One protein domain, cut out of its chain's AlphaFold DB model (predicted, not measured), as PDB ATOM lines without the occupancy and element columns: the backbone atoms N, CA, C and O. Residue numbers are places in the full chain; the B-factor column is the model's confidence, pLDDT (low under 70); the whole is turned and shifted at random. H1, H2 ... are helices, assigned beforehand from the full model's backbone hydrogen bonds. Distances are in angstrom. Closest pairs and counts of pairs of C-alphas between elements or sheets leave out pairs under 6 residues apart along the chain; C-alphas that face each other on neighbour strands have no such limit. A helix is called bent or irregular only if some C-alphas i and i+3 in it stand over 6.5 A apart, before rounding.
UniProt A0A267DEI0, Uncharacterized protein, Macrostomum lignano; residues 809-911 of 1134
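Overview. This is residues 809 to 911 of the 1134 residues of an uncharacterized protein of Macrostomum lignano (UniProt A0A267DEI0). Helix H4 runs through the middle, between the helical hairpin of H1 and H2 and that of H5 and H6, while H3 crosses one end, from H1 to H6. The 103 printed residues have six named helices, H1 to H6 in order, and no named strand: all helix, packing mostly crossed. The whole is compact and rounded, radius of gyration of the C-alphas 12.6 A, spans 31 by 26 by 22 A.

Along the chain. H4, residues 856 to 872, is 23.6 A long; H6, 893 to 909, is 24.3 A and ends at C-alpha 909 (180.932, 232.752, 341.780). H1, 812 to 824, begins at C-alpha 812 (187.360, 207.098, 347.486). H2, 828 to 839, and H3, 841 to 852, are irregular: C-alphas 835 and 838 are 8.1 A apart, 848 and 851 7.4 A. H5 is 876 to 884.

Arrangement. H4, the hub, touches H6 at a steep tilt of 60 degrees, closest C-alphas Ser 862 and Ala 902, 4.7 A. Every O i to N i+4 pair is within hydrogen-bond range in H1, H4, H5 and H6; 6 of 8 in H2 and in H3.

Size, cuts and confidence. The printed part has no cut; no link is long. Its mean pLDDT is 73.2, with 36 residues under 70.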
ATOM      1  N   GLU A 809     194.153 203.326 347.350       45.56
ATOM      2  CA  GLU A 809     193.638 202.404 346.322       45.56
ATOM      3  C   GLU A 809     192.252 201.764 346.555       45.56
ATOM      4  O   GLU A 809     191.727 201.134 345.641       45.56
ATOM      5  N   GLN A 810     191.643 201.904 347.742       50.56
ATOM      6  CA  GLN A 810     190.360 201.262 348.091       50.56
ATOM      7  C   GLN A 810     189.388 202.102 348.952       50.56
ATOM      8  O   GLN A 810     188.384 201.568 349.424       50.56
ATOM      9  N   LYS A 811     189.626 203.407 349.189       54.53
ATOM     10  CA  LYS A 811     188.600 204.292 349.801       54.53
ATOM     11  C   LYS A 811     188.579 205.702 349.208       54.53
ATOM     12  O   LYS A 811     189.165 206.633 349.764       54.53
ATOM     13  N   ASP A 812     187.760 205.859 348.169       61.44
ATOM     14  CA  ASP A 812     187.360 207.098 347.486       61.44
ATOM     15  C   ASP A 812     187.243 208.306 348.433       61.44
ATOM     16  O   ASP A 812     187.797 209.378 348.183       61.44
ATOM     17  N   ALA A 813     186.543 208.127 349.559       66.94
ATOM     18  CA  ALA A 813     186.228 209.202 350.495       66.94
ATOM     19  C   ALA A 813     187.451 209.864 351.139       66.94
ATOM     20  O   ALA A 813     187.429 211.073 351.370       66.94
ATOM     21  N   PHE A 814     188.522 209.112 351.405       71.88
ATOM     22  CA  PHE A 814     189.709 209.682 352.039       71.88
ATOM     23  C   PHE A 814     190.488 210.588 351.076       71.88
ATOM     24  O   PHE A 814     190.950 211.655 351.481       71.88
ATOM     25  N   ALA A 815     190.579 210.208 349.795       70.06
ATOM     26  CA  ALA A 815     191.240 211.017 348.773       70.06
ATOM     27  C   ALA A 815     190.572 212.395 348.639       70.06
ATOM     28  O   ALA A 815     191.242 213.421 348.756       70.06
ATOM     29  N   TRP A 816     189.245 212.430 348.482       73.38
ATOM     30  CA  TRP A 816     188.490 213.684 348.371       73.38
ATOM     31  C   TRP A 816     188.566 214.535 349.655       73.38
ATOM     32  O   TRP A 816     188.827 215.737 349.568       73.38
ATOM     33  N   GLN A 817     188.437 213.940 350.849       74.81
ATOM     34  CA  GLN A 817     188.579 214.676 352.121       74.81
ATOM     35  C   GLN A 817     189.975 215.286 352.315       74.81
ATOM     36  O   GLN A 817     190.089 216.417 352.795       74.81
ATOM     37  N   LEU A 818     191.031 214.565 351.925       74.19
ATOM     38  CA  LEU A 818     192.403 215.060 351.991       74.19
ATOM     39  C   LEU A 818     192.606 216.267 351.065       74.19
ATOM     40  O   LEU A 818     193.122 217.293 351.505       74.19
ATOM     41  N   VAL A 819     192.153 216.172 349.811       73.88
ATOM     42  CA  VAL A 819     192.226 217.285 348.848       73.88
ATOM     43  C   VAL A 819     191.469 218.507 349.378       73.88
ATOM     44  O   VAL A 819     192.013 219.610 349.337       73.88
ATOM     45  N   LYS A 820     190.271 218.323 349.957       77.44
ATOM     46  CA  LYS A 820     189.489 219.420 350.550       77.44
ATOM     47  C   LYS A 820     190.275 220.169 351.636       77.44
ATOM     48  O   LYS A 820     190.505 221.368 351.488       77.44
ATOM     49  N   LYS A 821     190.782 219.462 352.656       75.38
ATOM     50  CA  LYS A 821     191.533 220.084 353.768       75.38
ATOM     51  C   LYS A 821     192.824 220.785 353.333       75.38
ATOM     52  O   LYS A 821     193.212 221.778 353.943       75.38
ATOM     53  N   ILE A 822     193.491 220.295 352.285       73.62
ATOM     54  CA  ILE A 822     194.685 220.953 351.726       73.62
ATOM     55  C   ILE A 822     194.311 222.284 351.057       73.62
ATOM     56  O   ILE A 822     195.009 223.283 351.235       73.62
ATOM     57  N   LEU A 823     193.208 222.317 350.307       73.88
ATOM     58  CA  LEU A 823     192.770 223.499 349.560       73.88
ATOM     59  C   LEU A 823     192.133 224.579 350.443       73.88
ATOM     60  O   LEU A 823     192.233 225.761 350.111       73.88
ATOM     61  N   GLU A 824     191.532 224.190 351.569       74.50
ATOM     62  CA  GLU A 824     190.990 225.097 352.592       74.50
ATOM     63  C   GLU A 824     192.085 225.885 353.340       74.50
ATOM     64  O   GLU A 824     191.820 226.975 353.855       74.50
ATOM     65  N   LYS A 825     193.333 225.390 353.383       69.88
ATOM     66  CA  LYS A 825     194.436 226.040 354.108       69.88
ATOM     67  C   LYS A 825     195.303 226.941 353.235       69.88
ATOM     68  O   LYS A 825     196.243 226.476 352.591       69.88
ATOM     69  N   LYS A 826     195.091 228.260 353.337       62.50
ATOM     70  CA  LYS A 826     196.032 229.283 352.838       62.50
ATOM     71  C   LYS A 826     197.414 229.072 353.466       62.50
ATOM     72  O   LYS A 826     197.608 229.313 354.654       62.50
ATOM     73  N   SER A 827     198.335 228.518 352.681       66.06
ATOM     74  CA  SER A 827     199.628 228.014 353.147       66.06
ATOM     75  C   SER A 827     200.560 227.736 351.969       66.06
ATOM     76  O   SER A 827     200.108 227.339 350.898       66.06
ATOM     77  N   ARG A 828     201.875 227.811 352.200       63.03
ATOM     78  CA  ARG A 828     202.918 227.412 351.231       63.03
ATOM     79  C   ARG A 828     202.747 225.972 350.710       63.03
ATOM     80  O   ARG A 828     203.210 225.631 349.623       63.03
ATOM     81  N   PHE A 829     202.075 225.125 351.493       64.38
ATOM     82  CA  PHE A 829     201.750 223.749 351.136       64.38
ATOM     83  C   PHE A 829     200.646 223.659 350.066       64.38
ATOM     84  O   PHE A 829     200.764 222.850 349.150       64.38
ATOM     85  N   ARG A 830     199.621 224.525 350.125       73.44
ATOM     86  CA  ARG A 830     198.569 224.648 349.098       73.44
ATOM     87  C   ARG A 830     199.167 225.028 347.744       73.44
ATOM     88  O   ARG A 830     198.868 224.364 346.755       73.44
ATOM     89  N   SER A 831     200.075 226.005 347.713       68.94
ATOM     90  CA  SER A 831     200.770 226.447 346.494       68.94
ATOM     91  C   SER A 831     201.582 225.316 345.845       68.94
ATOM     92  O   SER A 831     201.464 225.061 344.646       68.94
ATOM     93  N   GLU A 832     202.378 224.583 346.633       67.94
ATOM     94  CA  GLU A 832     203.201 223.470 346.131       67.94
ATOM     95  C   GLU A 832     202.362 222.237 345.740       67.94
ATOM     96  O   GLU A 832     202.722 221.529 344.797       67.94
ATOM     97  N   PHE A 833     201.232 221.998 346.416       72.56
ATOM     98  CA  PHE A 833     200.262 220.962 346.053       72.56
ATOM     99  C   PHE A 833     199.579 221.274 344.716       72.56
ATOM    100  O   PHE A 833     199.615 220.440 343.813       72.56
ATOM    101  N   VAL A 834     199.043 222.490 344.550       73.88
ATOM    102  CA  VAL A 834     198.461 222.990 343.289       73.88
ATOM    103  C   VAL A 834     199.467 222.856 342.143       73.88
ATOM    104  O   VAL A 834     199.166 222.241 341.122       73.88
ATOM    105  N   ARG A 835     200.710 223.316 342.343       71.12
ATOM    106  CA  ARG A 835     201.786 223.246 341.336       71.12
ATOM    107  C   ARG A 835     202.141 221.818 340.895       71.12
ATOM    108  O   ARG A 835     202.709 221.642 339.818       71.12
ATOM    109  N   LYS A 836     201.848 220.804 341.715       70.06
ATOM    110  CA  LYS A 836     202.184 219.392 341.463       70.06
ATOM    111  C   LYS A 836     200.985 218.484 341.214       70.06
ATOM    112  O   LYS A 836     201.219 217.324 340.879       70.06
ATOM    113  N   PHE A 837     199.748 218.966 341.335       72.38
ATOM    114  CA  PHE A 837     198.537 218.137 341.369       72.38
ATOM    115  C   PHE A 837     198.484 217.078 340.258       72.38
ATOM    116  O   PHE A 837     198.349 215.889 340.543       72.38
ATOM    117  N   ASN A 838     198.717 217.487 339.007       64.81
ATOM    118  CA  ASN A 838     198.670 216.594 337.844       64.81
ATOM    119  C   ASN A 838     199.735 215.480 337.867       64.81
ATOM    120  O   ASN A 838     199.546 214.449 337.232       64.81
ATOM    121  N   THR A 839     200.828 215.665 338.616       63.75
ATOM    122  CA  THR A 839     201.925 214.690 338.777       63.75
ATOM    123  C   THR A 839     201.753 213.757 339.982       63.75
ATOM    124  O   THR A 839     202.566 212.854 340.178       63.75
ATOM    125  N   LEU A 840     200.725 213.965 340.815       64.19
ATOM    126  CA  LEU A 840     200.462 213.137 341.992       64.19
ATOM    127  C   LEU A 840     199.558 211.941 341.629       64.19
ATOM    128  O   LEU A 840     198.533 212.145 340.978       64.19
ATOM    129  N   PRO A 841     199.832 210.717 342.136       58.84
ATOM    130  CA  PRO A 841     198.979 209.538 341.910       58.84
ATOM    131  C   PRO A 841     197.509 209.720 342.322       58.84
ATOM    132  O   PRO A 841     196.625 209.039 341.807       58.84
ATOM    133  N   ILE A 842     197.235 210.669 343.227       60.84
ATOM    134  CA  ILE A 842     195.876 211.020 343.646       60.84
ATOM    135  C   ILE A 842     195.009 211.487 342.465       60.84
ATOM    136  O   ILE A 842     193.828 211.169 342.447       60.84
ATOM    137  N   ASN A 843     195.574 212.149 341.445       65.81
ATOM    138  CA  ASN A 843     194.828 212.607 340.266       65.81
ATOM    139  C   ASN A 843     194.169 211.429 339.522       65.81
ATOM    140  O   ASN A 843     192.966 211.446 339.269       65.81
ATOM    141  N   THR A 844     194.929 210.361 339.259       68.44
ATOM    142  CA  THR A 844     194.421 209.124 338.640       68.44
ATOM    143  C   THR A 844     193.289 208.513 339.464       68.44
ATOM    144  O   THR A 844     192.234 208.188 338.924       68.44
ATOM    145  N   HIS A 845     193.450 208.448 340.786       68.25
ATOM    146  CA  HIS A 845     192.437 207.859 341.657       68.25
ATOM    147  C   HIS A 845     191.156 208.717 341.754       68.25
ATOM    148  O   HIS A 845     190.048 208.180 341.817       68.25
ATOM    149  N   LEU A 846     191.263 210.049 341.711       70.94
ATOM    150  CA  LEU A 846     190.107 210.960 341.645       70.94
ATOM    151  C   LEU A 846     189.360 210.813 340.302       70.94
ATOM    152  O   LEU A 846     188.124 210.822 340.279       70.94
ATOM    153  N   LYS A 847     190.096 210.600 339.199       74.38
ATOM    154  CA  LYS A 847     189.551 210.316 337.855       74.38
ATOM    155  C   LYS A 847     188.747 209.014 337.783       74.38
ATOM    156  O   LYS A 847     187.847 208.914 336.950       74.38
ATOM    157  N   GLU A 848     189.020 208.047 338.654       71.56
ATOM    158  CA  GLU A 848     188.295 206.766 338.731       71.56
ATOM    159  C   GLU A 848     187.117 206.792 339.727       71.56
ATOM    160  O   GLU A 848     186.123 206.101 339.522       71.56
ATOM    161  N   THR A 849     187.178 207.630 340.768       69.50
ATOM    162  CA  THR A 849     186.226 207.616 341.908       69.50
ATOM    163  C   THR A 849     185.152 208.706 341.879       69.50
ATOM    164  O   THR A 849     184.132 208.613 342.563       69.50
ATOM    165  N   SER A 850     185.344 209.744 341.061       67.44
ATOM    166  CA  SER A 850     184.402 210.862 340.856       67.44
ATOM    167  C   SER A 850     182.922 210.464 340.718       67.44
ATOM    168  O   SER A 850     182.058 211.143 341.276       67.44
ATOM    169  N   GLY A 851     182.627 209.355 340.030       67.56
ATOM    170  CA  GLY A 851     181.270 208.845 339.811       67.56
ATOM    171  C   GLY A 851     180.540 208.391 341.078       67.56
ATOM    172  O   GLY A 851     179.311 208.432 341.102       67.56
ATOM    173  N   GLN A 852     181.268 208.035 342.141       66.12
ATOM    174  CA  GLN A 852     180.692 207.707 343.451       66.12
ATOM    175  C   GLN A 852     180.434 208.966 344.304       66.12
ATOM    176  O   GLN A 852     179.550 208.967 345.156       66.12
ATOM    177  N   MET A 853     181.167 210.058 344.047       60.78
ATOM    178  CA  MET A 853     181.221 211.270 344.884       60.78
ATOM    179  C   MET A 853     180.522 212.498 344.282       60.78
ATOM    180  O   MET A 853     180.939 213.642 344.489       60.78
ATOM    181  N   LYS A 854     179.439 212.278 343.529       65.62
ATOM    182  CA  LYS A 854     178.710 213.339 342.813       65.62
ATOM    183  C   LYS A 854     178.256 214.453 343.764       65.62
ATOM    184  O   LYS A 854     177.650 214.197 344.802       65.62
ATOM    185  N   GLY A 855     178.564 215.701 343.407       69.12
ATOM    186  CA  GLY A 855     178.340 216.878 344.253       69.12
ATOM    187  C   GLY A 855     179.555 217.262 345.104       69.12
ATOM    188  O   GLY A 855     180.052 218.375 344.951       69.12
ATOM    189  N   GLN A 856     180.086 216.358 345.939       72.25
ATOM    190  CA  GLN A 856     181.294 216.646 346.738       72.25
ATOM    191  C   GLN A 856     182.522 216.870 345.846       72.25
ATOM    192  O   GLN A 856     183.288 217.807 346.068       72.25
ATOM    193  N   SER A 857     182.663 216.072 344.784       74.69
ATOM    194  CA  SER A 857     183.696 216.277 343.765       74.69
ATOM    195  C   SER A 857     183.613 217.665 343.120       74.69
ATOM    196  O   SER A 857     184.643 218.296 342.901       74.69
ATOM    197  N   HIS A 858     182.403 218.184 342.880       82.00
ATOM    198  CA  HIS A 858     182.195 219.491 342.247       82.00
ATOM    199  C   HIS A 858     182.647 220.637 343.162       82.00
ATOM    200  O   HIS A 858     183.294 221.572 342.696       82.00
ATOM    201  N   GLU A 859     182.318 220.569 344.456       79.81
ATOM    202  CA  GLU A 859     182.737 221.558 345.459       79.81
ATOM    203  C   GLU A 859     184.269 221.620 345.539       79.81
ATOM    204  O   GLU A 859     184.860 222.683 345.362       79.81
ATOM    205  N   ILE A 860     184.912 220.462 345.713       79.69
ATOM    206  CA  ILE A 860     186.361 220.348 345.923       79.69
ATOM    207  C   ILE A 860     187.141 220.762 344.666       79.69
ATOM    208  O   ILE A 860     188.131 221.488 344.771       79.69
ATOM    209  N   LEU A 861     186.673 220.375 343.473       81.88
ATOM    210  CA  LEU A 861     187.241 220.854 342.210       81.88
ATOM    211  C   LEU A 861     187.034 222.370 342.037       81.88
ATOM    212  O   LEU A 861     187.953 223.051 341.597       81.88
ATOM    213  N   SER A 862     185.895 222.935 342.456       82.88
ATOM    214  CA  SER A 862     185.692 224.396 342.423       82.88
ATOM    215  C   SER A 862     186.706 225.120 343.323       82.88
ATOM    216  O   SER A 862     187.281 226.132 342.922       82.88
ATOM    217  N   THR A 863     186.988 224.582 344.517       82.69
ATOM    218  CA  THR A 863     188.027 225.114 345.418       82.69
ATOM    219  C   THR A 863     189.436 224.963 344.831       82.69
ATOM    220  O   THR A 863     190.261 225.858 345.005       82.69
ATOM    221  N   TYR A 864     189.717 223.870 344.110       83.06
ATOM    222  CA  TYR A 864     191.002 223.650 343.430       83.06
ATOM    223  C   TYR A 864     191.261 224.700 342.346       83.06
ATOM    224  O   TYR A 864     192.350 225.264 342.284       83.06
ATOM    225  N   LEU A 865     190.258 225.008 341.526       82.38
ATOM    226  CA  LEU A 865     190.384 225.983 340.441       82.38
ATOM    227  C   LEU A 865     190.593 227.411 340.962       82.38
ATOM    228  O   LEU A 865     191.458 228.123 340.457       82.38
ATOM    229  N   LEU A 866     189.888 227.796 342.031       81.44
ATOM    230  CA  LEU A 866     190.136 229.063 342.732       81.44
ATOM    231  C   LEU A 866     191.534 229.099 343.381       81.44
ATOM    232  O   LEU A 866     192.173 230.146 343.410       81.44
ATOM    233  N   ALA A 867     192.051 227.961 343.859       81.56
ATOM    234  CA  ALA A 867     193.426 227.867 344.351       81.56
ATOM    235  C   ALA A 867     194.472 227.960 343.222       81.56
ATOM    236  O   ALA A 867     195.549 228.505 343.449       81.56
ATOM    237  N   CYS A 868     194.176 227.483 342.009       80.62
ATOM    238  CA  CYS A 868     195.049 227.663 340.844       80.62
ATOM    239  C   CYS A 868     195.202 229.148 340.484       80.62
ATOM    240  O   CYS A 868     196.330 229.612 340.289       80.62
ATOM    241  N   GLU A 869     194.084 229.875 340.478       77.81
ATOM    242  CA  GLU A 869     194.022 231.317 340.231       77.81
ATOM    243  C   GLU A 869     194.760 232.118 341.323       77.81
ATOM    244  O   GLU A 869     195.594 232.960 340.996       77.81
ATOM    245  N   GLU A 870     194.536 231.814 342.610       78.00
ATOM    246  CA  GLU A 870     195.202 232.500 343.734       78.00
ATOM    247  C   GLU A 870     196.709 232.191 343.874       78.00
ATOM    248  O   GLU A 870     197.473 233.076 344.252       78.00
ATOM    249  N   GLU A 871     197.144 230.943 343.650       76.25
ATOM    250  CA  GLU A 871     198.484 230.468 344.064       76.25
ATOM    251  C   GLU A 871     199.475 230.284 342.903       76.25
ATOM    252  O   GLU A 871     200.682 230.195 343.132       76.25
ATOM    253  N   SER A 872     198.992 230.161 341.660       66.25
ATOM    254  CA  SER A 872     199.835 229.799 340.505       66.25
ATOM    255  C   SER A 872     199.710 230.727 339.296       66.25
ATOM    256  O   SER A 872     200.395 230.505 338.299       66.25
ATOM    257  N   ASN A 873     198.857 231.757 339.377       67.94
ATOM    258  CA  ASN A 873     198.466 232.647 338.275       67.94
ATOM    259  C   ASN A 873     197.892 231.929 337.034       67.94
ATOM    260  O   ASN A 873     197.717 232.571 335.999       67.94
ATOM    261  N   LYS A 874     197.588 230.624 337.119       79.12
ATOM    262  CA  LYS A 874     196.871 229.898 336.066       79.12
ATOM    263  C   LYS A 874     195.410 230.302 336.071       79.12
ATOM    264  O   LYS A 874     194.767 230.295 337.122       79.12
ATOM    265  N   LEU A 875     194.870 230.584 334.895       80.62
ATOM    266  CA  LEU A 875     193.447 230.852 334.741       80.62
ATOM    267  C   LEU A 875     192.645 229.567 335.041       80.62
ATOM    268  O   LEU A 875     193.110 228.471 334.712       80.62
ATOM    269  N   PRO A 876     191.426 229.658 335.613       80.06
ATOM    270  CA  PRO A 876     190.614 228.478 335.922       80.06
ATOM    271  C   PRO A 876     190.414 227.543 334.723       80.06
ATOM    272  O   PRO A 876     190.418 226.329 334.884       80.06
ATOM    273  N   GLN A 877     190.300 228.101 333.515       79.31
ATOM    274  CA  GLN A 877     190.205 227.343 332.268       79.31
ATOM    275  C   GLN A 877     191.472 226.520 331.979       79.31
ATOM    276  O   GLN A 877     191.361 225.320 331.736       79.31
ATOM    277  N   GLU A 878     192.662 227.129 332.049       80.25
ATOM    278  CA  GLU A 878     193.945 226.443 331.824       80.25
ATOM    279  C   GLU A 878     194.109 225.273 332.799       80.25
ATOM    280  O   GLU A 878     194.519 224.183 332.408       80.25
ATOM    281  N   ALA A 879     193.726 225.481 334.063       81.12
ATOM    282  CA  ALA A 879     193.752 224.454 335.096       81.12
ATOM    283  C   ALA A 879     192.781 223.285 334.823       81.12
ATOM    284  O   ALA A 879     193.042 222.175 335.284       81.12
ATOM    285  N   ILE A 880     191.696 223.489 334.064       83.19
ATOM    286  CA  ILE A 880     190.786 222.408 333.638       83.19
ATOM    287  C   ILE A 880     191.279 221.733 332.360       83.19
ATOM    288  O   ILE A 880     191.208 220.510 332.268       83.19
ATOM    289  N   GLU A 881     191.785 222.490 331.383       82.12
ATOM    290  CA  GLU A 881     192.377 221.923 330.163       82.12
ATOM    291  C   GLU A 881     193.545 220.984 330.536       82.12
ATOM    292  O   GLU A 881     193.601 219.857 330.042       82.12
ATOM    293  N   ASP A 882     194.359 221.365 331.528       80.69
ATOM    294  CA  ASP A 882     195.361 220.523 332.204       80.69
ATOM    295  C   ASP A 882     194.782 219.244 332.853       80.69
ATOM    296  O   ASP A 882     195.360 218.163 332.727       80.69
ATOM    297  N   LEU A 883     193.656 219.336 333.576       79.06
ATOM    298  CA  LEU A 883     193.027 218.178 334.235       79.06
ATOM    299  C   LEU A 883     192.426 217.193 333.222       79.06
ATOM    300  O   LEU A 883     192.488 215.975 333.425       79.06
ATOM    301  N   LEU A 884     191.832 217.715 332.146       78.69
ATOM    302  CA  LEU A 884     191.142 216.950 331.108       78.69
ATOM    303  C   LEU A 884     192.087 216.325 330.074       78.69
ATOM    304  O   LEU A 884     191.653 215.439 329.340       78.69
ATOM    305  N   LEU A 885     193.358 216.733 330.034       74.19
ATOM    306  CA  LEU A 885     194.324 216.377 328.986       74.19
ATOM    307  C   LEU A 885     194.513 214.855 328.788       74.19
ATOM    308  O   LEU A 885     194.660 214.400 327.656       74.19
ATOM    309  N   ASP A 886     194.414 214.062 329.865       64.81
ATOM    310  CA  ASP A 886     194.479 212.584 329.830       64.81
ATOM    311  C   ASP A 886     193.100 211.878 329.866       64.81
ATOM    312  O   ASP A 886     193.012 210.648 329.923       64.81
ATOM    313  N   CYS A 887     191.989 212.620 329.910       68.81
ATOM    314  CA  CYS A 887     190.658 212.062 330.175       68.81
ATOM    315  C   CYS A 887     189.987 211.504 328.909       68.81
ATOM    316  O   CYS A 887     189.123 212.143 328.313       68.81
ATOM    317  N   SER A 888     190.331 210.264 328.534       60.81
ATOM    318  CA  SER A 888     189.630 209.550 327.452       60.81
ATOM    319  C   SER A 888     188.113 209.458 327.701       60.81
ATOM    320  O   SER A 888     187.665 209.077 328.789       60.81
ATOM    321  N   GLU A 889     187.321 209.801 326.678       59.28
ATOM    322  CA  GLU A 889     185.894 210.151 326.810       59.28
ATOM    323  C   GLU A 889     185.003 209.051 327.404       59.28
ATOM    324  O   GLU A 889     183.977 209.348 328.014       59.28
ATOM    325  N   SER A 890     185.383 207.783 327.235       58.38
ATOM    326  CA  SER A 890     184.593 206.628 327.670       58.38
ATOM    327  C   SER A 890     184.928 206.116 329.072       58.38
ATOM    328  O   SER A 890     184.095 205.430 329.660       58.38
ATOM    329  N   LYS A 891     186.115 206.420 329.619       61.19
ATOM    330  CA  LYS A 891     186.567 205.879 330.919       61.19
ATOM    331  C   LYS A 891     186.375 206.823 332.099       61.19
ATOM    332  O   LYS A 891     186.109 206.353 333.197       61.19
ATOM    333  N   HIS A 892     186.497 208.132 331.883       74.12
ATOM    334  CA  HIS A 892     186.497 209.128 332.964       74.12
ATOM    335  C   HIS A 892     185.348 210.131 332.834       74.12
ATOM    336  O   HIS A 892     185.487 211.294 333.212       74.12
ATOM    337  N   LYS A 893     184.204 209.692 332.285       79.44
ATOM    338  CA  LYS A 893     183.065 210.577 332.013       79.44
ATOM    339  C   LYS A 893     182.584 211.311 333.267       79.44
ATOM    340  O   LYS A 893     182.458 212.525 333.221       79.44
ATOM    341  N   ASP A 894     182.387 210.621 334.389       79.31
ATOM    342  CA  ASP A 894     181.927 211.279 335.619       79.31
ATOM    343  C   ASP A 894     182.931 212.310 336.169       79.31
ATOM    344  O   ASP A 894     182.519 213.301 336.770       79.31
ATOM    345  N   PHE A 895     184.237 212.135 335.925       80.62
ATOM    346  CA  PHE A 895     185.257 213.125 336.290       80.62
ATOM    347  C   PHE A 895     185.229 214.326 335.343       80.62
ATOM    348  O   PHE A 895     185.349 215.466 335.787       80.62
ATOM    349  N   LYS A 896     185.044 214.071 334.043       82.38
ATOM    350  CA  LYS A 896     184.877 215.092 333.002       82.38
ATOM    351  C   LYS A 896     183.647 215.958 333.300       82.38
ATOM    352  O   LYS A 896     183.780 217.172 333.427       82.38
ATOM    353  N   ASP A 897     182.498 215.327 333.541       82.75
ATOM    354  CA  ASP A 897     181.249 215.978 333.948       82.75
ATOM    355  C   ASP A 897     181.443 216.777 335.260       82.75
ATOM    356  O   ASP A 897     181.037 217.937 335.346       82.75
ATOM    357  N   ALA A 898     182.140 216.217 336.261       83.50
ATOM    358  CA  ALA A 898     182.448 216.909 337.520       83.50
ATOM    359  C   ALA A 898     183.357 218.143 337.345       83.50
ATOM    360  O   ALA A 898     183.133 219.159 338.006       83.50
ATOM    361  N   CYS A 899     184.349 218.089 336.448       84.38
ATOM    362  CA  CYS A 899     185.208 219.232 336.117       84.38
ATOM    363  C   CYS A 899     184.429 220.346 335.405       84.38
ATOM    364  O   CYS A 899     184.611 221.520 335.726       84.38
ATOM    365  N   LEU A 900     183.524 219.994 334.484       84.38
ATOM    366  CA  LEU A 900     182.668 220.963 333.790       84.38
ATOM    367  C   LEU A 900     181.692 221.655 334.760       84.38
ATOM    368  O   LEU A 900     181.544 222.876 334.716       84.38
ATOM    369  N   VAL A 901     181.084 220.915 335.695       85.75
ATOM    370  CA  VAL A 901     180.214 221.511 336.729       85.75
ATOM    371  C   VAL A 901     181.011 222.371 337.719       85.75
ATOM    372  O   VAL A 901     180.531 223.425 338.137       85.75
ATOM    373  N   ALA A 902     182.242 221.980 338.064       85.50
ATOM    374  CA  ALA A 902     183.133 222.820 338.865       85.50
ATOM    375  C   ALA A 902     183.476 224.140 338.151       85.50
ATOM    376  O   ALA A 902     183.439 225.199 338.776       85.50
ATOM    377  N   TYR A 903     183.722 224.106 336.837       85.88
ATOM    378  CA  TYR A 903     183.951 225.312 336.038       85.88
ATOM    379  C   TYR A 903     182.739 226.246 336.024       85.88
ATOM    380  O   TYR A 903     182.877 227.433 336.314       85.88
ATOM    381  N   GLU A 904     181.539 225.710 335.768       85.81
ATOM    382  CA  GLU A 904     180.298 226.489 335.840       85.81
ATOM    383  C   GLU A 904     180.129 227.173 337.206       85.81
ATOM    384  O   GLU A 904     179.743 228.339 337.274       85.81
ATOM    385  N   ASN A 905     180.438 226.473 338.301       84.69
ATOM    386  CA  ASN A 905     180.343 227.031 339.650       84.69
ATOM    387  C   ASN A 905     181.376 228.140 339.900       84.69
ATOM    388  O   ASN A 905     181.037 229.157 340.507       84.69
ATOM    389  N   VAL A 906     182.612 227.989 339.413       83.75
ATOM    390  CA  VAL A 906     183.634 229.047 339.484       83.75
ATOM    391  C   VAL A 906     183.191 230.277 338.692       83.75
ATOM    392  O   VAL A 906     183.211 231.373 339.246       83.75
ATOM    393  N   LEU A 907     182.686 230.108 337.464       81.00
ATOM    394  CA  LEU A 907     182.191 231.216 336.636       81.00
ATOM    395  C   LEU A 907     180.953 231.918 337.232       81.00
ATOM    396  O   LEU A 907     180.849 233.136 337.122       81.00
ATOM    397  N   ARG A 908     180.036 231.194 337.898       79.81
ATOM    398  CA  ARG A 908     178.904 231.799 338.640       79.81
ATOM    399  C   ARG A 908     179.370 232.618 339.858       79.81
ATOM    400  O   ARG A 908     178.774 233.653 340.178       79.81
ATOM    401  N   ASN A 909     180.410 232.144 340.550       75.50
ATOM    402  CA  ASN A 909     180.932 232.752 341.780       75.50
ATOM    403  C   ASN A 909     181.852 233.954 341.508       75.50
ATOM    404  O   ASN A 909     181.768 234.967 342.210       75.50
ATOM    405  N   GLN A 910     182.693 233.876 340.475       71.88
ATOM    406  CA  GLN A 910     183.400 235.032 339.931       71.88
ATOM    407  C   GLN A 910     182.380 236.078 339.443       71.88
ATOM    408  O   GLN A 910     181.282 235.760 338.990       71.88
ATOM    409  N   ARG A 911     182.710 237.371 339.544       64.94
ATOM    410  CA  ARG A 911     181.742 238.455 339.270       64.94
ATOM    411  C   ARG A 911     181.460 238.715 337.776       64.94
ATOM    412  O   ARG A 911     180.814 239.712 337.482       64.94
TER     413      ARG A 911